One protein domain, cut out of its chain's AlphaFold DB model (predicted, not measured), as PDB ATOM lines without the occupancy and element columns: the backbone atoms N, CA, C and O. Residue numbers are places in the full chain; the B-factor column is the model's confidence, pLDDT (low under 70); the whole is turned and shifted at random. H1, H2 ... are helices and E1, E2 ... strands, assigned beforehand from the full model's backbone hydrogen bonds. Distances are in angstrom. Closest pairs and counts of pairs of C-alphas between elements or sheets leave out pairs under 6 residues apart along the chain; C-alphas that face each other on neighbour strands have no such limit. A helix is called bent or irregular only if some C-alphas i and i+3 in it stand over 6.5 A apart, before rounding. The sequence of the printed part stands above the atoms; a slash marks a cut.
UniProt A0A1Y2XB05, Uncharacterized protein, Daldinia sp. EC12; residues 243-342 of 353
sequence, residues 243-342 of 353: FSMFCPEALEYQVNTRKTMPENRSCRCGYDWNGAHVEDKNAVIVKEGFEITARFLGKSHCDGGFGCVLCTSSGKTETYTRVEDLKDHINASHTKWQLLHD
ATOM      1  N   PHE A 243     173.353 178.450 181.382       88.38
ATOM      2  CA  PHE A 243     173.586 177.800 180.102       88.38
ATOM      3  C   PHE A 243     172.334 177.115 179.541       88.38
ATOM      4  O   PHE A 243     172.236 176.986 178.328       88.38
ATOM      5  N   SER A 244     171.361 176.718 180.372       89.69
ATOM      6  CA  SER A 244     170.177 175.995 179.891       89.69
ATOM      7  C   SER A 244     169.185 176.863 179.123       89.69
ATOM      8  O   SER A 244     168.288 176.310 178.498       89.69
ATOM      9  N   MET A 245     169.310 178.193 179.164       92.50
ATOM     10  CA  MET A 245     168.438 179.049 178.355       92.50
ATOM     11  C   MET A 245     168.898 179.146 176.903       92.50
ATOM     12  O   MET A 245     168.077 179.333 176.014       92.50
ATOM     13  N   PHE A 246     170.198 179.017 176.645       95.56
ATOM     14  CA  PHE A 246     170.719 179.093 175.289       95.56
ATOM     15  C   PHE A 246     170.369 177.829 174.515       95.56
ATOM     16  O   PHE A 246     170.323 176.727 175.067       95.56
ATOM     17  N   CYS A 247     170.186 177.976 173.206       96.12
ATOM     18  CA  CYS A 247     170.045 176.808 172.354       96.12
ATOM     19  C   CYS A 247     171.302 175.915 172.469       96.12
ATOM     20  O   CYS A 247     172.421 176.438 172.471       96.12
ATOM     21  N   PRO A 248     171.170 174.574 172.497       95.00
ATOM     22  CA  PRO A 248     172.322 173.673 172.530       95.00
ATOM     23  C   PRO A 248     173.348 173.917 171.414       95.00
ATOM     24  O   PRO A 248     174.546 173.753 171.631       95.00
ATOM     25  N   GLU A 249     172.904 174.337 170.226       94.94
ATOM     26  CA  GLU A 249     173.820 174.722 169.147       94.94
ATOM     27  C   GLU A 249     174.496 176.066 169.419       94.94
ATOM     28  O   GLU A 249     175.695 176.180 169.178       94.94
ATOM     29  N   ALA A 250     173.784 177.055 169.974       94.88
ATOM     30  CA  ALA A 250     174.370 178.332 170.393       94.88
ATOM     31  C   ALA A 250     175.508 178.122 171.404       94.88
ATOM     32  O   ALA A 250     176.585 178.704 171.259       94.88
ATOM     33  N   LEU A 251     175.305 177.230 172.382       94.62
ATOM     34  CA  LEU A 251     176.328 176.858 173.365       94.62
ATOM     35  C   LEU A 251     177.588 176.288 172.712       94.62
ATOM     36  O   LEU A 251     178.696 176.558 173.169       94.62
ATOM     37  N   GLU A 252     177.452 175.535 171.620       94.31
ATOM     38  CA  GLU A 252     178.608 175.018 170.890       94.31
ATOM     39  C   GLU A 252     179.473 176.156 170.325       94.31
ATOM     40  O   GLU A 252     180.700 176.062 170.343       94.31
ATOM     41  N   TYR A 253     178.854 177.257 169.887       93.44
ATOM     42  CA  TYR A 253     179.562 178.464 169.450       93.44
ATOM     43  C   TYR A 253     180.149 179.268 170.615       93.44
ATOM     44  O   TYR A 253     181.211 179.867 170.444       93.44
ATOM     45  N   GLN A 254     179.525 179.249 171.800       93.19
ATOM     46  CA  GLN A 254     180.109 179.846 173.011       93.19
ATOM     47  C   GLN A 254     181.378 179.100 173.454       93.19
ATOM     48  O   GLN A 254     182.368 179.723 173.832       93.19
ATOM     49  N   VAL A 255     181.366 177.764 173.387       91.25
ATOM     50  CA  VAL A 255     182.497 176.918 173.803       91.25
ATOM     51  C   VAL A 255     183.595 176.883 172.739       91.25
ATOM     52  O   VAL A 255     184.782 176.943 173.064       91.25
ATOM     53  N   ASN A 256     183.228 176.785 171.458       90.62
ATOM     54  CA  ASN A 256     184.178 176.705 170.355       90.62
ATOM     55  C   ASN A 256     184.325 178.055 169.644       90.62
ATOM     56  O   ASN A 256     183.746 178.299 168.581       90.62
ATOM     57  N   THR A 257     185.211 178.892 170.187       88.38
ATOM     58  CA  THR A 257     185.548 180.225 169.660       88.38
ATOM     59  C   THR A 257     186.191 180.223 168.275       88.38
ATOM     60  O   THR A 257     186.328 181.282 167.671       88.38
ATOM     61  N   ARG A 258     186.433 179.065 167.649       87.12
ATOM     62  CA  ARG A 258     186.892 178.970 166.248       87.12
ATOM     63  C   ARG A 258     185.855 178.425 165.272       87.12
ATOM     64  O   ARG A 258     186.115 178.412 164.073       87.12
ATOM     65  N   LYS A 259     184.701 177.965 165.760       89.56
ATOM     66  CA  LYS A 259     183.642 177.430 164.903       89.56
ATOM     67  C   LYS A 259     183.066 178.533 164.013       89.56
ATOM     68  O   LYS A 259     182.547 179.527 164.518       89.56
ATOM     69  N   THR A 260     183.149 178.343 162.701       89.50
ATOM     70  CA  THR A 260     182.587 179.265 161.710       89.50
ATOM     71  C   THR A 260     181.066 179.171 161.684       89.50
ATOM     72  O   THR A 260     180.487 178.102 161.907       89.50
ATOM     73  N   MET A 261     180.415 180.302 161.415       88.94
ATOM     74  CA  MET A 261     178.966 180.344 161.233       88.94
ATOM     75  C   MET A 261     178.571 179.492 160.020       88.94
ATOM     76  O   MET A 261     179.311 179.472 159.034       88.94
ATOM     77  N   PRO A 262     177.467 178.735 160.098       88.62
ATOM     78  CA  PRO A 262     177.050 177.886 158.999       88.62
ATOM     79  C   PRO A 262     176.416 178.756 157.911       88.62
ATOM     80  O   PRO A 262     175.486 179.509 158.178       88.62
ATOM     81  N   GLU A 263     176.902 178.636 156.680       83.38
ATOM     82  CA  GLU A 263     176.306 179.318 155.531       83.38
ATOM     83  C   GLU A 263     175.029 178.575 155.101       83.38
ATOM     84  O   GLU A 263     175.059 177.361 154.875       83.38
ATOM     85  N   ASN A 264     173.906 179.290 154.971       78.38
ATOM     86  CA  ASN A 264     172.652 178.766 154.398       78.38
ATOM     87  C   ASN A 264     171.996 177.631 155.185       78.38
ATOM     88  O   ASN A 264     171.409 176.711 154.610       78.38
ATOM     89  N   ARG A 265     172.084 177.689 156.512       83.56
ATOM     90  CA  ARG A 265     171.357 176.774 157.393       83.56
ATOM     91  C   ARG A 265     170.569 177.577 158.413       83.56
ATOM     92  O   ARG A 265     170.969 178.677 158.767       83.56
ATOM     93  N   SER A 266     169.490 176.993 158.915       91.12
ATOM     94  CA  SER A 266     168.875 177.379 160.182       91.12
ATOM     95  C   SER A 266     169.341 176.424 161.279       91.12
ATOM     96  O   SER A 266     169.789 175.300 161.027       91.12
ATOM     97  N   CYS A 267     169.299 176.892 162.516       92.81
ATOM     98  CA  CYS A 267     169.482 176.069 163.693       92.81
ATOM     99  C   CYS A 267     168.310 175.093 163.816       92.81
ATOM    100  O   CYS A 267     167.193 175.399 163.396       92.81
ATOM    101  N   ARG A 268     168.514 173.937 164.462       91.94
ATOM    102  CA  ARG A 268     167.412 172.994 164.724       91.94
ATOM    103  C   ARG A 268     166.293 173.585 165.585       91.94
ATOM    104  O   ARG A 268     165.182 173.074 165.533       91.94
ATOM    105  N   CYS A 269     166.561 174.648 166.347       90.94
ATOM    106  CA  CYS A 269     165.536 175.377 167.100       90.94
ATOM    107  C   CYS A 269     164.692 176.329 166.229       90.94
ATOM    108  O   CYS A 269     163.788 176.975 166.742       90.94
ATOM    109  N   GLY A 270     164.986 176.438 164.929       90.75
ATOM    110  CA  GLY A 270     164.319 177.359 164.010       90.75
ATOM    111  C   GLY A 270     164.986 178.731 163.895       90.75
ATOM    112  O   GLY A 270     164.585 179.510 163.038       90.75
ATOM    113  N   TYR A 271     166.020 179.021 164.695       90.25
ATOM    114  CA  TYR A 271     166.801 180.251 164.550       90.25
ATOM    115  C   TYR A 271     167.473 180.306 163.176       90.25
ATOM    116  O   TYR A 271     168.207 179.393 162.798       90.25
ATOM    117  N   ASP A 272     167.241 181.375 162.425       89.38
ATOM    118  CA  ASP A 272     167.869 181.565 161.124       89.38
ATOM    119  C   ASP A 272     169.265 182.183 161.295       89.38
ATOM    120  O   ASP A 272     169.405 183.351 161.661       89.38
ATOM    121  N   TRP A 273     170.312 181.404 161.005       84.75
ATOM    122  CA  TRP A 273     171.697 181.882 161.069       84.75
ATOM    123  C   TRP A 273     171.976 182.981 160.036       84.75
ATOM    124  O   TRP A 273     172.852 183.816 160.262       84.75
ATOM    125  N   ASN A 274     171.208 182.998 158.942       77.19
ATOM    126  CA  ASN A 274     171.251 184.025 157.912       77.19
ATOM    127  C   ASN A 274     170.250 185.158 158.171       77.19
ATOM    128  O   ASN A 274     170.379 186.215 157.568       77.19
ATOM    129  N   GLY A 275     169.276 184.973 159.064       63.47
ATOM    130  CA  GLY A 275     168.179 185.920 159.287       63.47
ATOM    131  C   GLY A 275     168.631 187.241 159.906       63.47
ATOM    132  O   GLY A 275     167.911 188.229 159.839       63.47
ATOM    133  N   ALA A 276     169.846 187.279 160.461       53.84
ATOM    134  CA  ALA A 276     170.521 188.498 160.900       53.84
ATOM    135  C   ALA A 276     171.302 189.215 159.777       53.84
ATOM    136  O   ALA A 276     171.770 190.330 159.992       53.84
ATOM    137  N   HIS A 277     171.389 188.649 158.563       52.06
ATOM    138  CA  HIS A 277     171.641 189.413 157.332       52.06
ATOM    139  C   HIS A 277     170.356 190.136 156.898       52.06
ATOM    140  O   HIS A 277     169.953 190.079 155.735       52.06
ATOM    141  N   VAL A 278     169.697 190.801 157.852       48.50
ATOM    142  CA  VAL A 278     168.606 191.729 157.567       48.50
ATOM    143  C   VAL A 278     169.159 192.762 156.594       48.50
ATOM    144  O   VAL A 278     170.314 193.172 156.677       48.50
ATOM    145  N   GLU A 279     168.334 193.142 155.636       48.88
ATOM    146  CA  GLU A 279     168.658 193.929 154.448       48.88
ATOM    147  C   GLU A 279     169.281 195.316 154.744       48.88
ATOM    148  O   GLU A 279     169.777 195.978 153.833       48.88
ATOM    149  N   ASP A 280     169.371 195.707 156.018       52.25
ATOM    150  CA  ASP A 280     170.269 196.740 156.523       52.25
ATOM    151  C   ASP A 280     171.658 196.152 156.823       52.25
ATOM    152  O   ASP A 280     171.941 195.645 157.906       52.25
ATOM    153  N   LYS A 281     172.592 196.315 155.880       58.66
ATOM    154  CA  LYS A 281     174.039 196.045 156.058       58.66
ATOM    155  C   LYS A 281     174.711 196.909 157.142       58.66
ATOM    156  O   LYS A 281     175.940 196.987 157.197       58.66
ATOM    157  N   ASN A 282     173.935 197.589 157.975       65.06
ATOM    158  CA  ASN A 282     174.441 198.414 159.046       65.06
ATOM    159  C   ASN A 282     174.823 197.492 160.200       65.06
ATOM    160  O   ASN A 282     173.970 197.018 160.946       65.06
ATOM    161  N   ALA A 283     176.128 197.249 160.318       76.44
ATOM    162  CA  ALA A 283     176.773 196.751 161.523       76.44
ATOM    163  C   ALA A 283     176.035 197.259 162.774       76.44
ATOM    164  O   ALA A 283     175.861 198.471 162.950       76.44
ATOM    165  N   VAL A 284     175.579 196.354 163.644       88.00
ATOM    166  CA  VAL A 284     174.921 196.751 164.893       88.00
ATOM    167  C   VAL A 284     176.004 197.254 165.841       88.00
ATOM    168  O   VAL A 284     176.605 196.497 166.604       88.00
ATOM    169  N   ILE A 285     176.282 198.555 165.757       90.56
ATOM    170  CA  ILE A 285     177.314 199.202 166.565       90.56
ATOM    171  C   ILE A 285     176.818 199.339 168.007       90.56
ATOM    172  O   ILE A 285     175.765 199.929 168.275       90.56
ATOM    173  N   VAL A 286     177.610 198.808 168.930       90.44
ATOM    174  CA  VAL A 286     177.549 199.026 170.375       90.44
ATOM    175  C   VAL A 286     178.630 200.030 170.795       90.44
ATOM    176  O   VAL A 286     179.485 200.440 170.009       90.44
ATOM    177  N   LYS A 287     178.539 200.469 172.049       87.38
ATOM    178  CA  LYS A 287     179.394 201.433 172.745       87.38
ATOM    179  C   LYS A 287     180.800 201.541 172.161       87.38
ATOM    180  O   LYS A 287     181.516 200.554 172.109       87.38
ATOM    181  N   GLU A 288     181.201 202.762 171.802       82.75
ATOM    182  CA  GLU A 288     182.570 203.087 171.367       82.75
ATOM    183  C   GLU A 288     183.043 202.348 170.098       82.75
ATOM    184  O   GLU A 288     184.237 202.107 169.932       82.75
ATOM    185  N   GLY A 289     182.122 202.012 169.188       85.31
ATOM    186  CA  GLY A 289     182.462 201.475 167.864       85.31
ATOM    187  C   GLY A 289     182.668 199.961 167.820       85.31
ATOM    188  O   GLY A 289     183.131 199.440 166.809       85.31
ATOM    189  N   PHE A 290     182.335 199.248 168.898       91.19
ATOM    190  CA  PHE A 290     182.275 197.787 168.882       91.19
ATOM    191  C   PHE A 290     181.069 197.337 168.054       91.19
ATOM    192  O   PHE A 290     180.093 198.073 167.927       91.19
ATOM    193  N   GLU A 291     181.110 196.135 167.497       92.12
ATOM    194  CA  GLU A 291     180.061 195.639 166.607       92.12
ATOM    195  C   GLU A 291     179.540 194.302 167.112       92.12
ATOM    196  O   GLU A 291     180.320 193.395 167.400       92.12
ATOM    197  N   ILE A 292     178.216 194.159 167.179       91.88
ATOM    198  CA  ILE A 292     177.592 192.859 167.389       91.88
ATOM    199  C   ILE A 292     177.659 192.084 166.072       91.88
ATOM    200  O   ILE A 292     176.889 192.337 165.146       91.88
ATOM    201  N   THR A 293     178.575 191.121 165.989       90.69
ATOM    202  CA  THR A 293     178.700 190.283 164.790       90.69
ATOM    203  C   THR A 293     177.559 189.265 164.684       90.69
ATOM    204  O   THR A 293     176.963 188.852 165.684       90.69
ATOM    205  N   ALA A 294     177.317 188.752 163.474       90.38
ATOM    206  CA  ALA A 294     176.376 187.647 163.247       90.38
ATOM    207  C   ALA A 294     176.691 186.420 164.119       90.38
ATOM    208  O   ALA A 294     175.794 185.708 164.573       90.38
ATOM    209  N   ARG A 295     177.975 186.193 164.405       92.06
ATOM    210  CA  ARG A 295     178.406 185.115 165.286       92.06
ATOM    211  C   ARG A 295     178.053 185.366 166.741       92.06
ATOM    212  O   ARG A 295     177.623 184.429 167.410       92.06
ATOM    213  N   PHE A 296     178.178 186.606 167.214       94.38
ATOM    214  CA  PHE A 296     177.739 186.969 168.556       94.38
ATOM    215  C   PHE A 296     176.239 186.716 168.736       94.38
ATOM    216  O   PHE A 296     175.844 186.081 169.714       94.38
ATOM    217  N   LEU A 297     175.410 187.124 167.771       94.19
ATOM    218  CA  LEU A 297     173.972 186.824 167.776       94.19
ATOM    219  C   LEU A 297     173.714 185.318 167.743       94.19
ATOM    220  O   LEU A 297     172.952 184.789 168.549       94.19
ATOM    221  N   GLY A 298     174.443 184.614 166.880       93.94
ATOM    222  CA  GLY A 298     174.383 183.169 166.764       93.94
ATOM    223  C   GLY A 298     174.688 182.426 168.066       93.94
ATOM    224  O   GLY A 298     174.003 181.465 168.395       93.94
ATOM    225  N   LYS A 299     175.672 182.862 168.855       95.44
ATOM    226  CA  LYS A 299     175.946 182.249 170.167       95.44
ATOM    227  C   LYS A 299     175.032 182.757 171.288       95.44
ATOM    228  O   LYS A 299     175.017 182.162 172.363       95.44
ATOM    229  N   SER A 300     174.288 183.833 171.042       96.06
ATOM    230  CA  SER A 300     173.360 184.449 171.994       96.06
ATOM    231  C   SER A 300     171.933 183.919 171.866       96.06
ATOM    232  O   SER A 300     171.144 184.116 172.784       96.06
ATOM    233  N   HIS A 301     171.568 183.256 170.767       96.06
ATOM    234  CA  HIS A 301     170.178 182.855 170.560       96.06
ATOM    235  C   HIS A 301     169.693 181.805 171.580       96.06
ATOM    236  O   HIS A 301     170.412 180.889 172.001       96.06
ATOM    237  N   CYS A 302     168.436 181.957 171.973       95.12
ATOM    238  CA  CYS A 302     167.718 181.136 172.940       95.12
ATOM    239  C   CYS A 302     166.267 180.950 172.482       95.12
ATOM    240  O   CYS A 302     165.873 181.453 171.428       95.12
ATOM    241  N   ASP A 303     165.479 180.201 173.251       91.75
ATOM    242  CA  ASP A 303     164.058 180.034 172.947       91.75
ATOM    243  C   ASP A 303     163.333 181.392 172.998       91.75
ATOM    244  O   ASP A 303     163.345 182.081 174.020       91.75
ATOM    245  N   GLY A 304     162.755 181.804 171.870       89.19
ATOM    246  CA  GLY A 304     162.009 183.059 171.746       89.19
ATOM    247  C   GLY A 304     162.832 184.356 171.699       89.19
ATOM    248  O   GLY A 304     162.231 185.429 171.750       89.19
ATOM    249  N   GLY A 305     164.166 184.308 171.590       94.75
ATOM    250  CA  GLY A 305     164.976 185.530 171.493       94.75
ATOM    251  C   GLY A 305     166.479 185.329 171.684       94.75
ATOM    252  O   GLY A 305     167.067 184.351 171.220       94.75
ATOM    253  N   PHE A 306     167.110 186.255 172.401       96.75
ATOM    254  CA  PHE A 306     168.547 186.296 172.667       96.75
ATOM    255  C   PHE A 306     168.841 186.421 174.163       96.75
ATOM    256  O   PHE A 306     168.221 187.216 174.854       96.75
ATOM    257  N   GLY A 307     169.832 185.689 174.657       96.62
ATOM    258  CA  GLY A 307     170.440 185.898 175.966       96.62
ATOM    259  C   GLY A 307     171.776 186.622 175.835       96.62
ATOM    260  O   GLY A 307     172.549 186.355 174.916       96.62
ATOM    261  N   CYS A 308     172.104 187.510 176.770       97.25
ATOM    262  CA  CYS A 308     173.418 188.150 176.760       97.25
ATOM    263  C   CYS A 308     174.505 187.151 177.187       97.25
ATOM    264  O   CYS A 308     174.544 186.715 178.342       97.25
ATOM    265  N   VAL A 309     175.415 186.797 176.273       96.38
ATOM    266  CA  VAL A 309     176.522 185.864 176.561       96.38
ATOM    267  C   VAL A 309     177.538 186.459 177.536       96.38
ATOM    268  O   VAL A 309     178.116 185.731 178.341       96.38
ATOM    269  N   LEU A 310     177.708 187.783 177.553       95.44
ATOM    270  CA  LEU A 310     178.608 188.461 178.495       95.44
ATOM    271  C   LEU A 310     178.124 188.329 179.956       95.44
ATOM    272  O   LEU A 310     178.933 188.290 180.887       95.44
ATOM    273  N   CYS A 311     176.814 188.169 180.158       95.75
ATOM    274  CA  CYS A 311     176.190 187.913 181.454       95.75
ATOM    275  C   CYS A 311     176.348 186.469 181.960       95.75
ATOM    276  O   CYS A 311     176.075 186.199 183.125       95.75
ATOM    277  N   THR A 312     176.833 185.524 181.149       90.69
ATOM    278  CA  THR A 312     177.018 184.126 181.600       90.69
ATOM    279  C   THR A 312     177.922 184.020 182.832       90.69
ATOM    280  O   THR A 312     177.653 183.229 183.735       90.69
ATOM    281  N   SER A 313     178.944 184.878 182.913       84.69
ATOM    282  CA  SER A 313     179.881 184.946 184.041       84.69
ATOM    283  C   SER A 313     179.236 185.343 185.375       84.69
ATOM    284  O   SER A 313     179.738 184.947 186.425       84.69
ATOM    285  N   SER A 314     178.121 186.082 185.356       84.69
ATOM    286  CA  SER A 314     177.409 186.501 186.571       84.69
ATOM    287  C   SER A 314     176.410 185.454 187.069       84.69
ATOM    288  O   SER A 314     175.826 185.617 188.141       84.69
ATOM    289  N   GLY A 315     176.171 184.390 186.294       86.62
ATOM    290  CA  GLY A 315     175.149 183.401 186.616       86.62
ATOM    291  C   GLY A 315     173.719 183.944 186.521       86.62
ATOM    292  O   GLY A 315     172.801 183.286 187.009       86.62
ATOM    293  N   LYS A 316     173.500 185.096 185.865       87.25
ATOM    294  CA  LYS A 316     172.166 185.627 185.549       87.25
ATOM    295  C   LYS A 316     172.163 186.282 184.176       87.25
ATOM    296  O   LYS A 316     172.970 187.172 183.945       87.25
ATOM    297  N   THR A 317     171.241 185.898 183.299       91.62
ATOM    298  CA  THR A 317     171.018 186.601 182.030       91.62
ATOM    299  C   THR A 317     169.531 186.580 181.680       91.62
ATOM    300  O   THR A 317     168.810 185.661 182.070       91.62
ATOM    301  N   GLU A 318     169.074 187.650 181.040       94.00
ATOM    302  CA  GLU A 318     167.679 187.870 180.654       94.00
ATOM    303  C   GLU A 318     167.486 187.526 179.173       94.00
ATOM    304  O   GLU A 318     168.461 187.436 178.420       94.00
ATOM    305  N   THR A 319     166.232 187.325 178.765       96.31
ATOM    306  CA  THR A 319     165.868 187.065 177.368       96.31
ATOM    307  C   THR A 319     165.380 188.348 176.703       96.31
ATOM    308  O   THR A 319     164.427 188.972 177.162       96.31
ATOM    309  N   TYR A 320     166.004 188.696 175.585       96.38
ATOM    310  CA  TYR A 320     165.709 189.851 174.746       96.38
ATOM    311  C   TYR A 320     165.052 189.376 173.455       96.38
ATOM    312  O   TYR A 320     165.620 188.555 172.738       96.38
ATOM    313  N   THR A 321     163.856 189.864 173.137       94.44
ATOM    314  CA  THR A 321     163.128 189.424 171.934       94.44
ATOM    315  C   THR A 321     163.715 190.023 170.658       94.44
ATOM    316  O   THR A 321     163.645 189.398 169.601       94.44
ATOM    317  N   ARG A 322     164.328 191.210 170.750       93.62
ATOM    318  CA  ARG A 322     164.929 191.926 169.621       93.62
ATOM    319  C   ARG A 322     166.426 192.145 169.812       93.62
ATOM    320  O   ARG A 322     166.929 192.239 170.931       93.62
ATOM    321  N   VAL A 323     167.134 192.285 168.692       93.50
ATOM    322  CA  VAL A 323     168.568 192.616 168.678       93.50
ATOM    323  C   VAL A 323     168.817 194.006 169.275       93.50
ATOM    324  O   VAL A 323     169.824 194.207 169.953       93.50
ATOM    325  N   GLU A 324     167.885 194.943 169.082       94.69
ATOM    326  CA  GLU A 324     167.957 196.289 169.663       94.69
ATOM    327  C   GLU A 324     167.969 196.252 171.199       94.69
ATOM    328  O   GLU A 324     168.820 196.889 171.815       94.69
ATOM    329  N   ASP A 325     167.112 195.433 171.812       96.00
ATOM    330  CA  ASP A 325     167.034 195.317 173.273       96.00
ATOM    331  C   ASP A 325     168.319 194.694 173.849       96.00
ATOM    332  O   ASP A 325     168.852 195.146 174.866       96.00
ATOM    333  N   LEU A 326     168.874 193.689 173.158       95.94
ATOM    334  CA  LEU A 326     170.165 193.096 173.516       95.94
ATOM    335  C   LEU A 326     171.301 194.126 173.416       95.94
ATOM    336  O   LEU A 326     172.166 194.189 174.292       95.94
ATOM    337  N   LYS A 327     171.307 194.943 172.358       96.00
ATOM    338  CA  LYS A 327     172.274 196.033 172.176       96.00
ATOM    339  C   LYS A 327     172.185 197.046 173.317       96.00
ATOM    340  O   LYS A 327     173.222 197.428 173.866       96.00
ATOM    341  N   ASP A 328     170.980 197.474 173.674       96.50
ATOM    342  CA  ASP A 328     170.762 198.446 174.745       96.50
ATOM    343  C   ASP A 328     171.230 197.893 176.091       96.50
ATOM    344  O   ASP A 328     171.960 198.573 176.823       96.50
ATOM    345  N   HIS A 329     170.942 196.620 176.367       97.06
ATOM    346  CA  HIS A 329     171.480 195.930 177.531       97.06
ATOM    347  C   HIS A 329     173.014 195.908 177.542       97.06
ATOM    348  O   HIS A 329     173.615 196.229 178.571       97.06
ATOM    349  N   ILE A 330     173.662 195.567 176.421       96.31
ATOM    350  CA  ILE A 330     175.129 195.530 176.332       96.31
ATOM    351  C   ILE A 330     175.730 196.906 176.626       96.31
ATOM    352  O   ILE A 330     176.690 197.009 177.392       96.31
ATOM    353  N   ASN A 331     175.141 197.965 176.071       95.56
ATOM    354  CA  ASN A 331     175.601 199.336 176.277       95.56
ATOM    355  C   ASN A 331     175.456 199.802 177.731       95.56
ATOM    356  O   ASN A 331     176.328 200.525 178.230       95.56
ATOM    357  N   ALA A 332     174.372 199.397 178.395       95.88
ATOM    358  CA  ALA A 332     174.071 199.776 179.770       95.88
ATOM    359  C   ALA A 332     174.843 198.943 180.807       95.88
ATOM    360  O   ALA A 332     175.283 199.482 181.823       95.88
ATOM    361  N   SER A 333     175.025 197.644 180.554       95.06
ATOM    362  CA  SER A 333     175.418 196.667 181.582       95.06
ATOM    363  C   SER A 333     176.857 196.174 181.460       95.06
ATOM    364  O   SER A 333     177.390 195.621 182.424       95.06
ATOM    365  N   HIS A 334     177.506 196.365 180.307       94.69
ATOM    366  CA  HIS A 334     178.858 195.867 180.076       94.69
ATOM    367  C   HIS A 334     179.884 196.977 179.852       94.69
ATOM    368  O   HIS A 334     179.663 198.008 179.211       94.69
ATOM    369  N   THR A 335     181.060 196.757 180.430       91.50
ATOM    370  CA  THR A 335     182.211 197.650 180.304       91.50
ATOM    371  C   THR A 335     182.958 197.381 179.005       91.50
ATOM    372  O   THR A 335     183.021 196.241 178.546       91.50
ATOM    373  N   LYS A 336     183.639 198.401 178.464       88.62
ATOM    374  CA  LYS A 336     184.527 198.261 177.295       88.62
ATOM    375  C   LYS A 336     185.486 197.073 177.421       88.62
ATOM    376  O   LYS A 336     185.750 196.371 176.452       88.62
ATOM    377  N   TRP A 337     185.996 196.838 178.629       84.75
ATOM    378  CA  TRP A 337     186.911 195.738 178.901       84.75
ATOM    379  C   TRP A 337     186.258 194.372 178.666       84.75
ATOM    380  O   TRP A 337     186.876 193.517 178.048       84.75
ATOM    381  N   GLN A 338     185.003 194.176 179.075       89.50
ATOM    382  CA  GLN A 338     184.275 192.931 178.803       89.50
ATOM    383  C   GLN A 338     184.044 192.727 177.302       89.50
ATOM    384  O   GLN A 338     184.245 191.619 176.813       89.50
ATOM    385  N   LEU A 339     183.706 193.792 176.565       92.44
ATOM    386  CA  LEU A 339     183.536 193.725 175.110       92.44
ATOM    387  C   LEU A 339     184.850 193.350 174.401       92.44
ATOM    388  O   LEU A 339     184.836 192.528 173.494       92.44
ATOM    389  N   LEU A 340     185.997 193.885 174.845       86.12
ATOM    390  CA  LEU A 340     187.324 193.558 174.290       86.12
ATOM    391  C   LEU A 340     187.722 192.085 174.438       86.12
ATOM    392  O   LEU A 340     188.544 191.596 173.666       86.12
ATOM    393  N   HIS A 341     187.187 191.391 175.442       85.62
ATOM    394  CA  HIS A 341     187.511 189.985 175.692       85.62
ATOM    395  C   HIS A 341     186.634 189.023 174.888       85.62
ATOM    396  O   HIS A 341     186.934 187.828 174.839       85.62
ATOM    397  N   ASP A 342     185.587 189.527 174.235       91.62
ATOM    398  CA  ASP A 342     184.739 188.736 173.362       91.62
ATOM    399  C   ASP A 342     185.182 188.889 171.899       91.62
ATOM    400  O   ASP A 342     185.086 189.957 171.294       91.62
TER     401      ASP A 342
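AT A GLANCE: This is residues 243 to 342 of the 353 residues of an uncharacterized protein of Daldinia sp. EC12 (UniProt A0A1Y2XB05). A rounded body of short elements has the short helix H2 near its middle, with H1 packed across H2 on one side and, at the opposite end of the body, the small hairpin E1 and E2 with H4 packed on E1. A long link without a named element, residues 256 to 283, runs round the outside from H1 to E1, while E3 and the short helices H3 and H5 fill out the rest. The printed part has 100 residues with five named helices and three named strands, in the order H1 E1 E2 H2 E3 H3 H4 H5; the sheet E1 - E2 is antiparallel. The class is mostly helix, though under half of the residues are in named elements. The whole is compact, with a radius of gyration of the C-alphas of 12.7 A and spans of 33 by 32 by 26 A.

IN THESE COORDINATES: H1, residues 248 to 255, begins at C-alpha 248 (172.322, 173.673, 172.530) and is 10.8 A long. E1, residues 284 to 286, and E2, residues 290 to 292, form a hairpin. H2, residues 294 to 300, is 9.8 A long and begins at C-alpha 294 (176.376, 187.647, 163.247). E3, residues 305 to 307, pairs with no named strand. H3, residues 309 to 314, is 10.1 A long and only just irregular: C-alphas 310 and 313 are 6.7 A apart. H4, residues 323 to 333, is the longest helix, at 15.2 A. H5, residues 336 to 340, ends at C-alpha 340 (187.324, 193.558, 174.290).

HOW THE PARTS SIT: H1 touches H2, with the closest C-alphas, those of Ala 250 and Lys 299, 4.2 A apart; at 72 degrees they are only just about perpendicular. E1 and E2 are antiparallel, with N 286 and O 290 at 2.8 A and N 292 and O 284 at 2.9 A, within hydrogen-bond range. The closest C-alphas of E1 and H4 are those of Val 286 and Asn 331, 6.2 A apart. Those of H2 and E3 are Ser 300 and Gly 307, at 5.1 A. Residues 306 to 307 of E3 pair with residues 319 to 320, antiparallel. H3 and H4 are near each other. H3 and H5 are close but not clearly touching, with the closest C-alphas, those of Leu 310 and Gln 338, 7.2 A apart. H1 and H4 are apart. In H1, H2, H4 and H5 every O i to N i+4 pair is within hydrogen-bond range; in H3 0 of 2 are, against 2 of 3 O i to N i+3 pairs.

THE WHOLE: The two C-alphas farthest apart, those of Glu 279 and Gly 315, are 34.5 A apart. The printed part has no cut. The link from H1 to E1, 28 residues, is long. The mean pLDDT of the printed part is 88.5, and residues 275 to 282 are under 70.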